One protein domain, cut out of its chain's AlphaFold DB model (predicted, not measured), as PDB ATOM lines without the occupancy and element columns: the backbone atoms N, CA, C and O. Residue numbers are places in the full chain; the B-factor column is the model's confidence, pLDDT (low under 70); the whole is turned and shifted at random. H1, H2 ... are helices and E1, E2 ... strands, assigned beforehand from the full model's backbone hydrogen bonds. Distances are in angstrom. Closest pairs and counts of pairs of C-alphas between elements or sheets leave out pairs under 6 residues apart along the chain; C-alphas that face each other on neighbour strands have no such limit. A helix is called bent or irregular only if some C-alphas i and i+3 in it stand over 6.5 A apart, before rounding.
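Overview. This is residues 19 to 149 of the 166 residues of an uncharacterized protein of Spiroplasma cantharicola (UniProt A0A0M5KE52). A twisted wall of four antiparallel strands has one face covered by helices and the other bare. H1 lies lengthwise over E2 and E1, H5 slants over E4 and E3 in the middle of the domain, and H2, H3 and H4 pack on these two helices farther from the sheet. The printed part has 131 residues, with five named helices and four named strands in the order E1 E2 H1 H2 H3 H4 H5 E3 E4. The sheet's order is E2 E1 E4 E3, and the class is mixed, helices and strands. The whole is compact, with a radius of gyration of the C-alphas of 14.1 A and spans of 39 by 37 by 24 A.

Along the chain. Find C-alpha 19 at (-46.062, -22.364, 111.159); from there E1, residues 19 to 29, runs 31.7 A. E2 is residues 36 to 40, 13.5 A; E3 is 135 to 138, 10.3 A; E4 is 141 to 149, 26.0 A, ending at C-alpha 149 (-47.045, -16.620, 116.256). H1, residues 43 to 63, measures 27.3 A and is irregular: C-alphas 48 and 51 are 7.2 A apart, with a kink of 52 degrees near residue 50. H2 is 68 to 82, 20.6 A; H3 is 84 to 99, 20.2 A; H4 is 109 to 115, 9.7 A; H5 is 117 to 130, 20.0 A, starting at C-alpha 117 (-29.072, 3.338, 106.659).

Arrangement. Start at inner strands E1 and E4, where N 24 and O 146 are 2.9 A apart, within hydrogen-bond range. In the hairpin E1 and E2, N 25 and O 38 are 2.9 A apart; in the hairpin E3 and E4, N 136 and O 143 are 2.7 A apart. H1 and H5 lie on the same face, making two layers, helices on one face of a sheet. H1 runs along the strands at a height of 9.3 A over the sheet; H5 runs slantwise to them at 9.2 A. They touch at a steep tilt of 66 degrees, closest at the C-alphas of Gly 51 and Thr 118, 3.9 A. H5 touches H3, about perpendicular at 77 degrees, closest at the C-alphas of Ile 127 and Gly 87, 5.7 A. H2 touches H4 at a shallow tilt of 25 degrees, closest at the C-alphas of Lys 76 and Ile 113, 6.6 A. H1 and H4 are apart. Within H2, H4 and H5 every O i to N i+4 pair is within hydrogen-bond range; H1 has 13 of 17 and H3 10 of 12.

Size, cuts and confidence. The C-alphas of Lys 19 and Asn 66, the two farthest apart, are 45.8 A apart. The printed part has no cut and no long link. Its mean pLDDT is 89.6; look for values under 70 at residues 33 and 66.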
ATOM      1  N   LYS A  19     -46.870 -21.153 110.942       86.00
ATOM      2  CA  LYS A  19     -46.062 -22.364 111.159       86.00
ATOM      3  C   LYS A  19     -44.820 -22.055 112.004       86.00
ATOM      4  O   LYS A  19     -44.440 -22.852 112.854       86.00
ATOM      5  N   GLU A  20     -44.229 -20.891 111.765       88.25
ATOM      6  CA  GLU A  20     -43.086 -20.335 112.483       88.25
ATOM      7  C   GLU A  20     -43.404 -18.878 112.845       88.25
ATOM      8  O   GLU A  20     -44.195 -18.253 112.132       88.25
ATOM      9  N   PRO A  21     -42.846 -18.320 113.935       88.12
ATOM     10  CA  PRO A  21     -43.090 -16.930 114.302       88.12
ATOM     11  C   PRO A  21     -42.620 -15.963 113.213       88.12
ATOM     12  O   PRO A  21     -41.463 -15.986 112.803       88.12
ATOM     13  N   TRP A  22     -43.513 -15.077 112.786       92.75
ATOM     14  CA  TRP A  22     -43.204 -14.005 111.842       92.75
ATOM     15  C   TRP A  22     -42.691 -12.777 112.583       92.75
ATOM     16  O   TRP A  22     -42.962 -12.602 113.769       92.75
ATOM     17  N   ILE A  23     -41.982 -11.894 111.890       92.38
ATOM     18  CA  ILE A  23     -41.540 -10.617 112.450       92.38
ATOM     19  C   ILE A  23     -42.501  -9.529 112.011       92.38
ATOM     20  O   ILE A  23     -42.685  -9.291 110.819       92.38
ATOM     21  N   LEU A  24     -43.074  -8.844 112.993       93.44
ATOM     22  CA  LEU A  24     -43.830  -7.621 112.794       93.44
ATOM     23  C   LEU A  24     -42.947  -6.433 113.153       93.44
ATOM     24  O   LEU A  24     -42.487  -6.342 114.291       93.44
ATOM     25  N   ILE A  25     -42.753  -5.524 112.200       94.19
ATOM     26  CA  ILE A  25     -42.074  -4.244 112.397       94.19
ATOM     27  C   ILE A  25     -43.077  -3.125 112.146       94.19
ATOM     28  O   ILE A  25     -43.773  -3.117 111.135       94.19
ATOM     29  N   HIS A  26     -43.142  -2.177 113.065       93.81
ATOM     30  CA  HIS A  26     -44.040  -1.039 113.019       93.81
ATOM     31  C   HIS A  26     -43.251   0.259 113.137       93.81
ATOM     32  O   HIS A  26     -42.347   0.363 113.967       93.81
ATOM     33  N   PHE A  27     -43.634   1.233 112.318       92.31
ATOM     34  CA  PHE A  27     -43.063   2.568 112.270       92.31
ATOM     35  C   PHE A  27     -44.162   3.599 112.494       92.31
ATOM     36  O   PHE A  27     -45.185   3.588 111.809       92.31
ATOM     37  N   GLU A  28     -43.912   4.520 113.408       91.25
ATOM     38  CA  GLU A  28     -44.748   5.677 113.681       91.25
ATOM     39  C   GLU A  28     -43.835   6.899 113.794       91.25
ATOM     40  O   GLU A  28     -42.848   6.893 114.529       91.25
ATOM     41  N   ILE A  29     -44.134   7.948 113.030       86.38
ATOM     42  CA  ILE A  29     -43.361   9.190 113.045       86.38
ATOM     43  C   ILE A  29     -44.318  10.329 113.358       86.38
ATOM     44  O   ILE A  29     -45.346  10.507 112.709       86.38
ATOM     45  N   ALA A  30     -43.980  11.110 114.376       80.69
ATOM     46  CA  ALA A  30     -44.799  12.199 114.860       80.69
ATOM     47  C   ALA A  30     -45.107  13.179 113.723       80.69
ATOM     48  O   ALA A  30     -44.198  13.709 113.077       80.69
ATOM     49  N   LYS A  31     -46.400  13.491 113.580       71.06
ATOM     50  CA  LYS A  31     -46.982  14.370 112.551       71.06
ATOM     51  C   LYS A  31     -47.148  13.737 111.162       71.06
ATOM     52  O   LYS A  31     -47.609  14.446 110.273       71.06
ATOM     53  N   GLU A  32     -46.828  12.458 110.982       72.94
ATOM     54  CA  GLU A  32     -47.318  11.675 109.841       72.94
ATOM     55  C   GLU A  32     -48.695  11.082 110.169       72.94
ATOM     56  O   GLU A  32     -48.989  10.782 111.327       72.94
ATOM     57  N   LEU A  33     -49.561  10.975 109.157       60.34
ATOM     58  CA  LEU A  33     -50.978  10.646 109.361       60.34
ATOM     59  C   LEU A  33     -51.225   9.168 109.684       60.34
ATOM     60  O   LEU A  33     -52.164   8.875 110.418       60.34
ATOM     61  N   GLU A  34     -50.406   8.245 109.167       82.00
ATOM     62  CA  GLU A  34     -50.662   6.809 109.314       82.00
ATOM     63  C   GLU A  34     -49.402   6.022 109.699       82.00
ATOM     64  O   GLU A  34     -48.406   6.041 108.968       82.00
ATOM     65  N   PRO A  35     -49.435   5.290 110.827       86.56
ATOM     66  CA  PRO A  35     -48.398   4.329 111.154       86.56
ATOM     67  C   PRO A  35     -48.350   3.188 110.138       86.56
ATOM     68  O   PRO A  35     -49.380   2.710 109.663       86.56
ATOM     69  N   ILE A  36     -47.150   2.689 109.862       89.06
ATOM     70  CA  ILE A  36     -46.930   1.647 108.857       89.06
ATOM     71  C   ILE A  36     -46.480   0.366 109.550       89.06
ATOM     72  O   ILE A  36     -45.729   0.399 110.526       89.06
ATOM     73  N   GLN A  37     -46.949  -0.777 109.053       91.00
ATOM     74  CA  GLN A  37     -46.601  -2.095 109.568       91.00
ATOM     75  C   GLN A  37     -46.110  -2.999 108.440       91.00
ATOM     76  O   GLN A  37     -46.698  -3.040 107.361       91.00
ATOM     77  N   PHE A  38     -45.052  -3.751 108.718       91.44
ATOM     78  CA  PHE A  38     -44.467  -4.725 107.810       91.44
ATOM     79  C   PHE A  38     -44.379  -6.079 108.498       91.44
ATOM     80  O   PHE A  38     -43.958  -6.177 109.652       91.44
ATOM     81  N   PHE A  39     -44.757  -7.115 107.758       91.31
ATOM     82  CA  PHE A  39     -44.705  -8.500 108.196       91.31
ATOM     83  C   PHE A  39     -43.701  -9.258 107.338       91.31
ATOM     84  O   PHE A  39     -43.789  -9.229 106.111       91.31
ATOM     85  N   TYR A  40     -42.775  -9.945 107.996       92.06
ATOM     86  CA  TYR A  40     -41.780 -10.795 107.351       92.06
ATOM     87  C   TYR A  40     -41.885 -12.207 107.895       92.06
ATOM     88  O   TYR A  40     -42.071 -12.409 109.096       92.06
ATOM     89  N   SER A  41     -41.733 -13.182 107.007       89.88
ATOM     90  CA  SER A  41     -41.803 -14.595 107.371       89.88
ATOM     91  C   SER A  41     -40.577 -15.076 108.151       89.88
ATOM     92  O   SER A  41     -40.659 -16.079 108.854       89.88
ATOM     93  N   SER A  42     -39.459 -14.345 108.074       86.56
ATOM     94  CA  SER A  42     -38.222 -14.636 108.800       86.56
ATOM     95  C   SER A  42     -37.394 -13.374 109.073       86.56
ATOM     96  O   SER A  42     -37.624 -12.316 108.477       86.56
ATOM     97  N   LEU A  43     -36.395 -13.491 109.959       83.19
ATOM     98  CA  LEU A  43     -35.407 -12.430 110.184       83.19
ATOM     99  C   LEU A  43     -34.594 -12.159 108.923       83.19
ATOM    100  O   LEU A  43     -34.456 -11.006 108.544       83.19
ATOM    101  N   GLU A  44     -34.153 -13.197 108.220       86.12
ATOM    102  CA  GLU A  44     -33.404 -13.053 106.971       86.12
ATOM    103  C   GLU A  44     -34.177 -12.254 105.907       86.12
ATOM    104  O   GLU A  44     -33.615 -11.375 105.250       86.12
ATOM    105  N   GLU A  45     -35.483 -12.509 105.758       89.62
ATOM    106  CA  GLU A  45     -36.324 -11.742 104.837       89.62
ATOM    107  C   GLU A  45     -36.409 -10.269 105.256       89.62
ATOM    108  O   GLU A  45     -36.290  -9.377 104.410       89.62
ATOM    109  N   ALA A  46     -36.572 -10.015 106.557       88.19
ATOM    110  CA  ALA A  46     -36.563  -8.663 107.092       88.19
ATOM    111  C   ALA A  46     -35.221  -7.969 106.802       88.19
ATOM    112  O   ALA A  46     -35.227  -6.875 106.242       88.19
ATOM    113  N   LEU A  47     -34.079  -8.614 107.080       85.06
ATOM    114  CA  LEU A  47     -32.738  -8.047 106.865       85.06
ATOM    115  C   LEU A  47     -32.539  -7.547 105.425       85.06
ATOM    116  O   LEU A  47     -32.018  -6.454 105.221       85.06
ATOM    117  N   LYS A  48     -33.011  -8.309 104.429       86.88
ATOM    118  CA  LYS A  48     -32.861  -7.965 103.002       86.88
ATOM    119  C   LYS A  48     -33.673  -6.741 102.575       86.88
ATOM    120  O   LYS A  48     -33.284  -6.043 101.643       86.88
ATOM    121  N   LYS A  49     -34.822  -6.490 103.211       90.38
ATOM    122  CA  LYS A  49     -35.785  -5.454 102.786       90.38
ATOM    123  C   LYS A  49     -35.747  -4.202 103.656       90.38
ATOM    124  O   LYS A  49     -36.136  -3.121 103.212       90.38
ATOM    125  N   ILE A  50     -35.289  -4.335 104.894       88.81
ATOM    126  CA  ILE A  50     -35.495  -3.311 105.909       88.81
ATOM    127  C   ILE A  50     -34.675  -2.050 105.693       88.81
ATOM    128  O   ILE A  50     -35.169  -0.979 106.017       88.81
ATOM    129  N   GLY A  51     -33.479  -2.144 105.107       88.75
ATOM    130  CA  GLY A  51     -32.676  -0.962 104.786       88.75
ATOM    131  C   GLY A  51     -33.418  -0.004 103.855       88.75
ATOM    132  O   GLY A  51     -33.566   1.172 104.172       88.75
ATOM    133  N   ILE A  52     -33.981  -0.541 102.767       89.56
ATOM    134  CA  ILE A  52     -34.756   0.216 101.771       89.56
ATOM    135  C   ILE A  52     -36.007   0.828 102.410       89.56
ATOM    136  O   ILE A  52     -36.309   2.000 102.211       89.56
ATOM    137  N   ILE A  53     -36.733   0.039 103.202       89.69
ATOM    138  CA  ILE A  53     -37.965   0.497 103.854       89.69
ATOM    139  C   ILE A  53     -37.672   1.563 104.908       89.69
ATOM    140  O   ILE A  53     -38.408   2.539 105.013       89.69
ATOM    141  N   PHE A  54     -36.604   1.393 105.681       90.44
ATOM    142  CA  PHE A  54     -36.188   2.366 106.680       90.44
ATOM    143  C   PHE A  54     -35.748   3.674 106.028       90.44
ATOM    144  O   PHE A  54     -36.103   4.749 106.505       90.44
ATOM    145  N   GLU A  55     -35.025   3.597 104.915       90.25
ATOM    146  CA  GLU A  55     -34.655   4.774 104.142       90.25
ATOM    147  C   GLU A  55     -35.888   5.518 103.612       90.25
ATOM    148  O   GLU A  55     -36.043   6.711 103.870       90.25
ATOM    149  N   ASP A  56     -36.814   4.803 102.969       88.00
ATOM    150  CA  ASP A  56     -38.029   5.392 102.399       88.00
ATOM    151  C   ASP A  56     -38.972   5.967 103.465       88.00
ATOM    152  O   ASP A  56     -39.471   7.084 103.332       88.00
ATOM    153  N   LYS A  57     -39.227   5.213 104.538       85.38
ATOM    154  CA  LYS A  57     -40.254   5.562 105.529       85.38
ATOM    155  C   LYS A  57     -39.736   6.395 106.685       85.38
ATOM    156  O   LYS A  57     -40.485   7.216 107.198       85.38
ATOM    157  N   VAL A  58     -38.485   6.200 107.100       87.00
ATOM    158  CA  VAL A  58     -37.922   6.875 108.275       87.00
ATOM    159  C   VAL A  58     -36.956   7.966 107.868       87.00
ATOM    160  O   VAL A  58     -37.159   9.114 108.254       87.00
ATOM    161  N   ILE A  59     -35.931   7.645 107.078       89.44
ATOM    162  CA  ILE A  59     -34.887   8.621 106.751       89.44
ATOM    163  C   ILE A  59     -35.447   9.753 105.902       89.44
ATOM    164  O   ILE A  59     -35.311  10.902 106.308       89.44
ATOM    165  N   ASN A  60     -36.117   9.454 104.790       87.56
ATOM    166  CA  ASN A  60     -36.678  10.480 103.908       87.56
ATOM    167  C   ASN A  60     -37.714  11.348 104.629       87.56
ATOM    168  O   ASN A  60     -37.730  12.568 104.460       87.56
ATOM    169  N   CYS A  61     -38.549  10.747 105.483       82.94
ATOM    170  CA  CYS A  61     -39.482  11.510 106.309       82.94
ATOM    171  C   CYS A  61     -38.726  12.431 107.279       82.94
ATOM    172  O   CYS A  61     -39.015  13.629 107.346       82.94
ATOM    173  N   LEU A  62     -37.711  11.912 107.977       84.06
ATOM    174  CA  LEU A  62     -36.920  12.681 108.932       84.06
ATOM    175  C   LEU A  62     -36.183  13.840 108.251       84.06
ATOM    176  O   LEU A  62     -36.216  14.952 108.772       84.06
ATOM    177  N   THR A  63     -35.564  13.598 107.093       85.69
ATOM    178  CA  THR A  63     -34.727  14.555 106.347       85.69
ATOM    179  C   THR A  63     -35.509  15.530 105.470       85.69
ATOM    180  O   THR A  63     -34.948  16.547 105.073       85.69
ATOM    181  N   SER A  64     -36.805  15.300 105.231       80.88
ATOM    182  CA  SER A  64     -37.671  16.187 104.430       80.88
ATOM    183  C   SER A  64     -37.820  17.618 104.978       80.88
ATOM    184  O   SER A  64     -38.262  18.519 104.265       80.88
ATOM    185  N   LYS A  65     -37.469  17.848 106.249       74.38
ATOM    186  CA  LYS A  65     -37.602  19.136 106.949       74.38
ATOM    187  C   LYS A  65     -36.228  19.780 107.143       74.38
ATOM    188  O   LYS A  65     -35.233  19.078 107.291       74.38
ATOM    189  N   ASN A  66     -36.177  21.111 107.251       69.44
ATOM    190  CA  ASN A  66     -34.925  21.884 107.366       69.44
ATOM    191  C   ASN A  66     -33.981  21.443 108.512       69.44
ATOM    192  O   ASN A  66     -32.783  21.693 108.439       69.44
ATOM    193  N   GLU A  67     -34.482  20.761 109.548       80.25
ATOM    194  CA  GLU A  67     -33.675  20.238 110.669       80.25
ATOM    195  C   GLU A  67     -33.425  18.722 110.609       80.25
ATOM    196  O   GLU A  67     -32.835  18.135 111.516       80.25
ATOM    197  N   GLY A  68     -33.876  18.057 109.552       82.12
ATOM    198  CA  GLY A  68     -33.924  16.606 109.474       82.12
ATOM    199  C   GLY A  68     -32.562  15.917 109.489       82.12
ATOM    200  O   GLY A  68     -32.368  14.936 110.204       82.12
ATOM    201  N   TYR A  69     -31.576  16.480 108.787       87.56
ATOM    202  CA  TYR A  69     -30.198  15.980 108.831       87.56
ATOM    203  C   TYR A  69     -29.557  16.139 110.211       87.56
ATOM    204  O   TYR A  69     -28.823  15.254 110.650       87.56
ATOM    205  N   LYS A  70     -29.874  17.227 110.926       90.50
ATOM    206  CA  LYS A  70     -29.431  17.417 112.311       90.50
ATOM    207  C   LYS A  70     -30.031  16.336 113.206       90.50
ATOM    208  O   LYS A  70     -29.299  15.703 113.952       90.50
ATOM    209  N   LYS A  71     -31.331  16.057 113.078       89.25
ATOM    210  CA  LYS A  71     -31.986  14.979 113.835       89.25
ATOM    211  C   LYS A  71     -31.410  13.601 113.534       89.25
ATOM    212  O   LYS A  71     -31.210  12.818 114.452       89.25
ATOM    213  N   LEU A  72     -31.109  13.303 112.270       91.06
ATOM    214  CA  LEU A  72     -30.460  12.046 111.899       91.06
ATOM    215  C   LEU A  72     -29.072  11.923 112.540       91.06
ATOM    216  O   LEU A  72     -28.712  10.865 113.051       91.06
ATOM    217  N   TYR A  73     -28.296  13.004 112.531       92.44
ATOM    218  CA  TYR A  73     -26.991  13.040 113.179       92.44
ATOM    219  C   TYR A  73     -27.094  12.833 114.697       92.44
ATOM    220  O   TYR A  73     -26.358  12.021 115.258       92.44
ATOM    221  N   GLU A  74     -28.045  13.495 115.357       93.69
ATOM    222  CA  GLU A  74     -28.285  13.322 116.791       93.69
ATOM    223  C   GLU A  74     -28.815  11.916 117.132       93.69
ATOM    224  O   GLU A  74     -28.411  11.347 118.143       93.69
ATOM    225  N   LEU A  75     -29.625  11.290 116.267       94.19
ATOM    226  CA  LEU A  75     -30.043   9.890 116.418       94.19
ATOM    227  C   LEU A  75     -28.835   8.948 116.383       94.19
ATOM    228  O   LEU A  75     -28.700   8.066 117.231       94.19
ATOM    229  N   LYS A  76     -27.939   9.136 115.410       95.31
ATOM    230  CA  LYS A  76     -26.710   8.340 115.295       95.31
ATOM    231  C   LYS A  76     -25.824   8.511 116.528       95.31
ATOM    232  O   LYS A  76     -25.351   7.520 117.080       95.31
ATOM    233  N   LYS A  77     -25.655   9.748 117.005       96.06
ATOM    234  CA  LYS A  77     -24.947  10.036 118.259       96.06
ATOM    235  C   LYS A  77     -25.590   9.358 119.458       96.06
ATOM    236  O   LYS A  77     -24.877   8.739 120.237       96.06
ATOM    237  N   TYR A  78     -26.910   9.440 119.580       95.75
ATOM    238  CA  TYR A  78     -27.657   8.794 120.653       95.75
ATOM    239  C   TYR A  78     -27.423   7.279 120.669       95.75
ATOM    240  O   TYR A  78     -27.174   6.698 121.725       95.75
ATOM    241  N   LEU A  79     -27.426   6.629 119.503       96.12
ATOM    242  CA  LEU A  79     -27.109   5.205 119.409       96.12
ATOM    243  C   LEU A  79     -25.666   4.907 119.822       96.12
ATOM    244  O   LEU A  79     -25.444   3.973 120.585       96.12
ATOM    245  N   LEU A  80     -24.701   5.719 119.392       95.69
ATOM    246  CA  LEU A  80     -23.299   5.558 119.785       95.69
ATOM    247  C   LEU A  80     -23.072   5.826 121.283       95.69
ATOM    248  O   LEU A  80     -22.222   5.187 121.888       95.69
ATOM    249  N   SER A  81     -23.822   6.731 121.912       95.94
ATOM    250  CA  SER A  81     -23.647   7.042 123.336       95.94
ATOM    251  C   SER A  81     -24.406   6.099 124.267       95.94
ATOM    252  O   SER A  81     -23.940   5.802 125.361       95.94
ATOM    253  N   THR A  82     -25.600   5.664 123.866       95.50
ATOM    254  CA  THR A  82     -26.541   4.948 124.743       95.50
ATOM    255  C   THR A  82     -26.649   3.473 124.393       95.50
ATOM    256  O   THR A  82     -26.887   2.648 125.269       95.50
ATOM    257  N   TRP A  83     -26.452   3.132 123.121       95.38
ATOM    258  CA  TRP A  83     -26.685   1.796 122.590       95.38
ATOM    259  C   TRP A  83     -25.444   1.179 121.943       95.38
ATOM    260  O   TRP A  83     -25.579   0.201 121.216       95.38
ATOM    261  N   MET A  84     -24.239   1.682 122.234       94.25
ATOM    262  CA  MET A  84     -22.990   1.059 121.773       94.25
ATOM    263  C   MET A  84     -22.951  -0.429 122.148       94.25
ATOM    264  O   MET A  84     -22.823  -1.307 121.298       94.25
ATOM    265  N   ASN A  85     -23.186  -0.701 123.430       92.94
ATOM    266  CA  ASN A  85     -23.403  -2.018 124.006       92.94
ATOM    267  C   ASN A  85     -24.604  -1.878 124.962       92.94
ATOM    268  O   ASN A  85     -24.563  -0.996 125.822       92.94
ATOM    269  N   PRO A  86     -25.696  -2.647 124.804       90.94
ATOM    270  CA  PRO A  86     -25.808  -3.887 124.029       90.94
ATOM    271  C   PRO A  86     -26.317  -3.754 122.591       90.94
ATOM    272  O   PRO A  86     -26.549  -4.773 121.961       90.94
ATOM    273  N   GLY A  87     -26.504  -2.559 122.032       92.38
ATOM    274  CA  GLY A  87     -27.052  -2.408 120.677       92.38
ATOM    275  C   GLY A  87     -26.049  -2.748 119.570       92.38
ATOM    276  O   GLY A  87     -26.044  -3.861 119.048       92.38
ATOM    277  N   ILE A  88     -25.217  -1.776 119.198       94.81
ATOM    278  CA  ILE A  88     -24.384  -1.794 117.986       94.81
ATOM    279  C   ILE A  88     -23.454  -3.012 117.935       94.81
ATOM    280  O   ILE A  88     -23.437  -3.725 116.933       94.81
ATOM    281  N   GLU A  89     -22.729  -3.290 119.018       94.19
ATOM    282  CA  GLU A  89     -21.772  -4.405 119.057       94.19
ATOM    283  C   GLU A  89     -22.459  -5.771 118.899       94.19
ATOM    284  O   GLU A  89     -21.982  -6.625 118.153       94.19
ATOM    285  N   ASN A  90     -23.631  -5.972 119.516       92.62
ATOM    286  CA  ASN A  90     -24.358  -7.240 119.371       92.62
ATOM    287  C   ASN A  90     -24.944  -7.393 117.965       92.62
ATOM    288  O   ASN A  90     -25.061  -8.511 117.472       92.62
ATOM    289  N   VAL A  91     -25.345  -6.292 117.323       91.44
ATOM    290  CA  VAL A  91     -25.842  -6.312 115.939       91.44
ATOM    291  C   VAL A  91     -24.717  -6.704 114.999       91.44
ATOM    292  O   VAL A  91     -24.905  -7.592 114.173       91.44
ATOM    293  N   LYS A  92     -23.543  -6.086 115.154       93.06
ATOM    294  CA  LYS A  92     -22.347  -6.435 114.387       93.06
ATOM    295  C   LYS A  92     -22.021  -7.919 114.545       93.06
ATOM    296  O   LYS A  92     -21.887  -8.619 113.546       93.06
ATOM    297  N   GLU A  93     -21.945  -8.403 115.782       92.75
ATOM    298  CA  GLU A  93     -21.651  -9.808 116.068       92.75
ATOM    299  C   GLU A  93     -22.683 -10.754 115.442       92.75
ATOM    300  O   GLU A  93     -22.303 -11.723 114.786       92.75
ATOM    301  N   LEU A  94     -23.975 -10.450 115.592       90.19
ATOM    302  CA  LEU A  94     -25.064 -11.245 115.030       90.19
ATOM    303  C   LEU A  94     -24.981 -11.313 113.501       90.19
ATOM    304  O   LEU A  94     -25.084 -12.390 112.925       90.19
ATOM    305  N   LEU A  95     -24.803 -10.169 112.837       89.25
ATOM    306  CA  LEU A  95     -24.785 -10.102 111.376       89.25
ATOM    307  C   LEU A  95     -23.569 -10.817 110.783       89.25
ATOM    308  O   LEU A  95     -23.702 -11.480 109.760       89.25
ATOM    309  N   VAL A  96     -22.411 -10.731 111.439       92.19
ATOM    310  CA  VAL A  96     -21.198 -11.430 111.002       92.19
ATOM    311  C   VAL A  96     -21.317 -12.939 111.221       92.19
ATOM    312  O   VAL A  96     -20.989 -13.707 110.324       92.19
ATOM    313  N   LYS A  97     -21.773 -13.381 112.401       91.62
ATOM    314  CA  LYS A  97     -21.783 -14.810 112.759       91.62
ATOM    315  C   LYS A  97     -22.919 -15.590 112.109       91.62
ATOM    316  O   LYS A  97     -22.691 -16.702 111.641       91.62
ATOM    317  N   ASP A  98     -24.117 -15.014 112.092       89.31
ATOM    318  CA  ASP A  98     -25.336 -15.754 111.754       89.31
ATOM    319  C   ASP A  98     -25.848 -15.429 110.344       89.31
ATOM    320  O   ASP A  98     -26.667 -16.175 109.807       89.31
ATOM    321  N   TYR A  99     -25.385 -14.327 109.739       85.12
ATOM    322  CA  TYR A  99     -25.899 -13.823 108.459       85.12
ATOM    323  C   TYR A  99     -24.819 -13.474 107.422       85.12
ATOM    324  O   TYR A  99     -25.158 -12.910 106.384       85.12
ATOM    325  N   ASP A 100     -23.555 -13.826 107.678       87.62
ATOM    326  CA  ASP A 100     -22.427 -13.735 106.733       87.62
ATOM    327  C   ASP A 100     -22.116 -12.317 106.199       87.62
ATOM    328  O   ASP A 100     -21.581 -12.146 105.104       87.62
ATOM    329  N   TYR A 101     -22.407 -11.270 106.985       87.62
ATOM    330  CA  TYR A 101     -22.032  -9.883 106.659       87.62
ATOM    331  C   TYR A 101     -20.569  -9.592 107.030       87.62
ATOM    332  O   TYR A 101     -20.269  -8.781 107.917       87.62
ATOM    333  N   LEU A 102     -19.632 -10.292 106.386       90.50
ATOM    334  CA  LEU A 102     -18.196 -10.195 106.675       90.50
ATOM    335  C   LEU A 102     -17.633  -8.782 106.455       90.50
ATOM    336  O   LEU A 102     -16.664  -8.398 107.109       90.50
ATOM    337  N   GLU A 103     -18.264  -7.966 105.608       88.25
ATOM    338  CA  GLU A 103     -17.871  -6.577 105.364       88.25
ATOM    339  C   GLU A 103     -17.991  -5.672 106.603       88.25
ATOM    340  O   GLU A 103     -17.442  -4.565 106.622       88.25
ATOM    341  N   PHE A 104     -18.705  -6.119 107.641       90.56
ATOM    342  CA  PHE A 104     -18.843  -5.391 108.901       90.56
ATOM    343  C   PHE A 104     -17.754  -5.729 109.919       90.56
ATOM    344  O   PHE A 104     -17.593  -4.976 110.881       90.56
ATOM    345  N   LEU A 105     -16.989  -6.808 109.718       89.75
ATOM    346  CA  LEU A 105     -16.025  -7.323 110.693       89.75
ATOM    347  C   LEU A 105     -14.973  -6.278 111.090       89.75
ATOM    348  O   LEU A 105     -14.786  -6.012 112.279       89.75
ATOM    349  N   ASP A 106     -14.363  -5.626 110.102       91.31
ATOM    350  CA  ASP A 106     -13.244  -4.698 110.316       91.31
ATOM    351  C   ASP A 106     -13.684  -3.247 110.559       91.31
ATOM    352  O   ASP A 106     -12.852  -2.371 110.783       91.31
ATOM    353  N   LYS A 107     -14.993  -2.969 110.529       93.50
ATOM    354  CA  LYS A 107     -15.527  -1.617 110.729       93.50
ATOM    355  C   LYS A 107     -15.727  -1.318 112.207       93.50
ATOM    356  O   LYS A 107     -16.275  -2.133 112.957       93.50
ATOM    357  N   SER A 108     -15.333  -0.124 112.625       93.50
ATOM    358  CA  SER A 108     -15.688   0.417 113.934       93.50
ATOM    359  C   SER A 108     -17.204   0.662 114.039       93.50
ATOM    360  O   SER A 108     -17.880   0.853 113.024       93.50
ATOM    361  N   PRO A 109     -17.772   0.701 115.257       91.56
ATOM    362  CA  PRO A 109     -19.183   1.034 115.464       91.56
ATOM    363  C   PRO A 109     -19.617   2.356 114.821       91.56
ATOM    364  O   PRO A 109     -20.711   2.456 114.264       91.56
ATOM    365  N   GLU A 110     -18.748   3.368 114.870       93.56
ATOM    366  CA  GLU A 110     -19.003   4.674 114.262       93.56
ATOM    367  C   GLU A 110     -19.036   4.589 112.735       93.56
ATOM    368  O   GLU A 110     -19.931   5.157 112.108       93.56
ATOM    369  N   GLU A 111     -18.118   3.831 112.129       94.38
ATOM    370  CA  GLU A 111     -18.153   3.567 110.691       94.38
ATOM    371  C   GLU A 111     -19.420   2.811 110.299       94.38
ATOM    372  O   GLU A 111     -20.046   3.180 109.316       94.38
ATOM    373  N   LEU A 112     -19.842   1.804 111.070       93.19
ATOM    374  CA  LEU A 112     -21.033   1.001 110.772       93.19
ATOM    375  C   LEU A 112     -22.324   1.819 110.796       93.19
ATOM    376  O   LEU A 112     -23.107   1.764 109.848       93.19
ATOM    377  N   ILE A 113     -22.526   2.632 111.834       92.50
ATOM    378  CA  ILE A 113     -23.696   3.520 111.946       92.50
ATOM    379  C   ILE A 113     -23.735   4.573 110.827       92.50
ATOM    380  O   ILE A 113     -24.808   5.066 110.463       92.50
ATOM    381  N   ASN A 114     -22.577   4.917 110.261       88.94
ATOM    382  CA  ASN A 114     -22.470   5.858 109.153       88.94
ATOM    383  C   ASN A 114     -22.367   5.205 107.771       88.94
ATOM    384  O   ASN A 114     -22.517   5.919 106.782       88.94
ATOM    385  N   TYR A 115     -22.154   3.890 107.692       83.06
ATOM    386  CA  TYR A 115     -21.877   3.180 106.447       83.06
ATOM    387  C   TYR A 115     -23.070   3.224 105.494       83.06
ATOM    388  O   TYR A 115     -22.942   3.607 104.335       83.06
ATOM    389  N   ASN A 116     -24.245   2.855 106.000       81.12
ATOM    390  CA  ASN A 116     -25.517   2.965 105.303       81.12
ATOM    391  C   ASN A 116     -26.671   3.031 106.314       81.12
ATOM    392  O   ASN A 116     -26.504   2.795 107.513       81.12
ATOM    393  N   HIS A 117     -27.872   3.337 105.824       88.69
ATOM    394  CA  HIS A 117     -29.072   3.338 106.659       88.69
ATOM    395  C   HIS A 117     -29.536   1.922 107.041       88.69
ATOM    396  O   HIS A 117     -30.299   1.776 107.993       88.69
ATOM    397  N   THR A 118     -29.038   0.880 106.367       88.62
ATOM    398  CA  THR A 118     -29.348  -0.518 106.686       88.62
ATOM    399  C   THR A 118     -28.833  -0.895 108.066       88.62
ATOM    400  O   THR A 118     -29.623  -1.319 108.904       88.62
ATOM    401  N   PHE A 119     -27.544  -0.698 108.352       92.12
ATOM    402  CA  PHE A 119     -26.984  -1.061 109.656       92.12
ATOM    403  C   PHE A 119     -27.649  -0.275 110.798       92.12
ATOM    404  O   PHE A 119     -27.955  -0.831 111.856       92.12
ATOM    405  N   LEU A 120     -27.958   1.003 110.558       93.94
ATOM    406  CA  LEU A 120     -28.740   1.833 111.473       93.94
ATOM    407  C   LEU A 120     -30.131   1.230 111.758       93.94
ATOM    408  O   LEU A 120     -30.500   1.067 112.923       93.94
ATOM    409  N   ALA A 121     -30.879   0.856 110.716       92.88
ATOM    410  CA  ALA A 121     -32.202   0.241 110.846       92.88
ATOM    411  C   ALA A 121     -32.144  -1.072 111.639       92.88
ATOM    412  O   ALA A 121     -32.925  -1.291 112.569       92.88
ATOM    413  N   LEU A 122     -31.179  -1.928 111.293       91.81
ATOM    414  CA  LEU A 122     -30.947  -3.215 111.942       91.81
ATOM    415  C   LEU A 122     -30.607  -3.060 113.415       91.81
ATOM    416  O   LEU A 122     -31.124  -3.806 114.247       91.81
ATOM    417  N   THR A 123     -29.806  -2.049 113.740       94.19
ATOM    418  CA  THR A 123     -29.465  -1.730 115.121       94.19
ATOM    419  C   THR A 123     -30.712  -1.410 115.932       94.19
ATOM    420  O   THR A 123     -30.941  -2.009 116.982       94.19
ATOM    421  N   ILE A 124     -31.566  -0.524 115.421       95.00
ATOM    422  CA  ILE A 124     -32.793  -0.118 116.113       95.00
ATOM    423  C   ILE A 124     -33.760  -1.298 116.288       95.00
ATOM    424  O   ILE A 124     -34.339  -1.477 117.360       95.00
ATOM    425  N   ILE A 125     -33.919  -2.135 115.264       92.31
ATOM    426  CA  ILE A 125     -34.817  -3.295 115.325       92.31
ATOM    427  C   ILE A 125     -34.311  -4.341 116.307       92.31
ATOM    428  O   ILE A 125     -35.103  -4.878 117.083       92.31
ATOM    429  N   LEU A 126     -33.007  -4.622 116.325       89.62
ATOM    430  CA  LEU A 126     -32.468  -5.581 117.281       89.62
ATOM    431  C   LEU A 126     -32.578  -5.058 118.716       89.62
ATOM    432  O   LEU A 126     -32.906  -5.832 119.615       89.62
ATOM    433  N   ILE A 127     -32.389  -3.751 118.924       92.81
ATOM    434  CA  ILE A 127     -32.656  -3.098 120.211       92.81
ATOM    435  C   ILE A 127     -34.102  -3.337 120.644       92.81
ATOM    436  O   ILE A 127     -34.326  -3.755 121.781       92.81
ATOM    437  N   CYS A 128     -35.072  -3.145 119.745       93.62
ATOM    438  CA  CYS A 128     -36.472  -3.450 120.034       93.62
ATOM    439  C   CYS A 128     -36.632  -4.916 120.463       93.62
ATOM    440  O   CYS A 128     -37.118  -5.178 121.562       93.62
ATOM    441  N   LEU A 129     -36.174  -5.858 119.631       90.44
ATOM    442  CA  LEU A 129     -36.392  -7.295 119.820       90.44
ATOM    443  C   LEU A 129     -35.722  -7.862 121.077       90.44
ATOM    444  O   LEU A 129     -36.272  -8.768 121.700       90.44
ATOM    445  N   LYS A 130     -34.528  -7.375 121.431       88.62
ATOM    446  CA  LYS A 130     -33.704  -7.990 122.484       88.62
ATOM    447  C   LYS A 130     -33.630  -7.183 123.773       88.62
ATOM    448  O   LYS A 130     -33.496  -7.780 124.838       88.62
ATOM    449  N   PHE A 131     -33.694  -5.855 123.702       88.19
ATOM    450  CA  PHE A 131     -33.228  -5.015 124.812       88.19
ATOM    451  C   PHE A 131     -34.246  -3.993 125.307       88.19
ATOM    452  O   PHE A 131     -34.149  -3.565 126.453       88.19
ATOM    453  N   ASN A 132     -35.240  -3.624 124.498       89.75
ATOM    454  CA  ASN A 132     -36.123  -2.506 124.826       89.75
ATOM    455  C   ASN A 132     -37.616  -2.850 124.744       89.75
ATOM    456  O   ASN A 132     -38.437  -2.063 124.278       89.75
ATOM    457  N   LYS A 133     -37.978  -4.047 125.225       90.94
ATOM    458  CA  LYS A 133     -39.373  -4.513 125.354       90.94
ATOM    459  C   LYS A 133     -40.185  -4.373 124.058       90.94
ATOM    460  O   LYS A 133     -41.368  -4.067 124.121       90.94
ATOM    461  N   ASN A 134     -39.563  -4.622 122.907       93.38
ATOM    462  CA  ASN A 134     -40.142  -4.496 121.567       93.38
ATOM    463  C   ASN A 134     -40.349  -3.067 121.054       93.38
ATOM    464  O   ASN A 134     -40.913  -2.932 119.977       93.38
ATOM    465  N   HIS A 135     -39.890  -2.019 121.744       95.00
ATOM    466  CA  HIS A 135     -40.104  -0.625 121.336       95.00
ATOM    467  C   HIS A 135     -38.797   0.169 121.277       95.00
ATOM    468  O   HIS A 135     -37.842  -0.121 121.982       95.00
ATOM    469  N   PHE A 136     -38.762   1.231 120.487       95.25
ATOM    470  CA  PHE A 136     -37.697   2.222 120.432       95.25
ATOM    471  C   PHE A 136     -38.328   3.587 120.189       95.25
ATOM    472  O   PHE A 136     -39.155   3.735 119.293       95.25
ATOM    473  N   HIS A 137     -37.946   4.573 120.997       93.69
ATOM    474  CA  HIS A 137     -38.485   5.925 120.933       93.69
ATOM    475  C   HIS A 137     -37.343   6.928 120.835       93.69
ATOM    476  O   HIS A 137     -36.425   6.897 121.653       93.69
ATOM    477  N   TYR A 138     -37.421   7.836 119.865       91.75
ATOM    478  CA  TYR A 138     -36.461   8.921 119.715       91.75
ATOM    479  C   TYR A 138     -37.099  10.125 119.016       91.75
ATOM    480  O   TYR A 138     -37.469  10.034 117.854       91.75
ATOM    481  N   GLU A 139     -37.235  11.255 119.717       86.81
ATOM    482  CA  GLU A 139     -37.711  12.542 119.167       86.81
ATOM    483  C   GLU A 139     -38.910  12.469 118.194       86.81
ATOM    484  O   GLU A 139     -38.932  13.101 117.134       86.81
ATOM    485  N   GLY A 140     -39.942  11.706 118.565       86.25
ATOM    486  CA  GLY A 140     -41.143  11.526 117.747       86.25
ATOM    487  C   GLY A 140     -41.049  10.394 116.725       86.25
ATOM    488  O   GLY A 140     -42.018  10.156 116.024       86.25
ATOM    489  N   ILE A 141     -39.935   9.671 116.650       90.12
ATOM    490  CA  ILE A 141     -39.842   8.369 115.989       90.12
ATOM    491  C   ILE A 141     -40.198   7.305 117.022       90.12
ATOM    492  O   ILE A 141     -39.572   7.228 118.080       90.12
ATOM    493  N   HIS A 142     -41.177   6.474 116.702       93.44
ATOM    494  CA  HIS A 142     -41.505   5.263 117.426       93.44
ATOM    495  C   HIS A 142     -41.376   4.074 116.474       93.44
ATOM    496  O   HIS A 142     -41.982   4.020 115.406       93.44
ATOM    497  N   ILE A 143     -40.527   3.126 116.853       93.94
ATOM    498  CA  ILE A 143     -40.321   1.878 116.125       93.94
ATOM    499  C   ILE A 143     -40.629   0.753 117.088       93.94
ATOM    500  O   ILE A 143     -40.173   0.773 118.227       93.94
ATOM    501  N   SER A 144     -41.391  -0.238 116.646       94.88
ATOM    502  CA  SER A 144     -41.545  -1.470 117.408       94.88
ATOM    503  C   SER A 144     -41.295  -2.682 116.534       94.88
ATOM    504  O   SER A 144     -41.589  -2.673 115.341       94.88
ATOM    505  N   ALA A 145     -40.711  -3.716 117.123       94.25
ATOM    506  CA  ALA A 145     -40.442  -4.970 116.443       94.25
ATOM    507  C   ALA A 145     -40.701  -6.129 117.396       94.25
ATOM    508  O   ALA A 145     -40.250  -6.094 118.539       94.25
ATOM    509  N   LYS A 146     -41.427  -7.149 116.935       93.75
ATOM    510  CA  LYS A 146     -41.722  -8.348 117.726       93.75
ATOM    511  C   LYS A 146     -41.906  -9.578 116.850       93.75
ATOM    512  O   LYS A 146     -42.360  -9.477 115.712       93.75
ATOM    513  N   PHE A 147     -41.638 -10.741 117.432       92.12
ATOM    514  CA  PHE A 147     -42.062 -12.014 116.864       92.12
ATOM    515  C   PHE A 147     -43.541 -12.266 117.187       92.12
ATOM    516  O   PHE A 147     -43.979 -12.065 118.322       92.12
ATOM    517  N   VAL A 148     -44.314 -12.691 116.191       90.69
ATOM    518  CA  VAL A 148     -45.742 -13.008 116.299       90.69
ATOM    519  C   VAL A 148     -46.007 -14.414 115.772       90.69
ATOM    520  O   VAL A 148     -45.657 -14.752 114.647       90.69
ATOM    521  N   ASP A 149     -46.643 -15.246 116.591       89.19
ATOM    522  CA  ASP A 149     -47.045 -16.620 116.256       89.19
ATOM    523  C   ASP A 149     -48.479 -16.693 115.706       89.19
ATOM    524  O   ASP A 149     -48.880 -17.678 115.081       89.19
TER     525      ASP A 149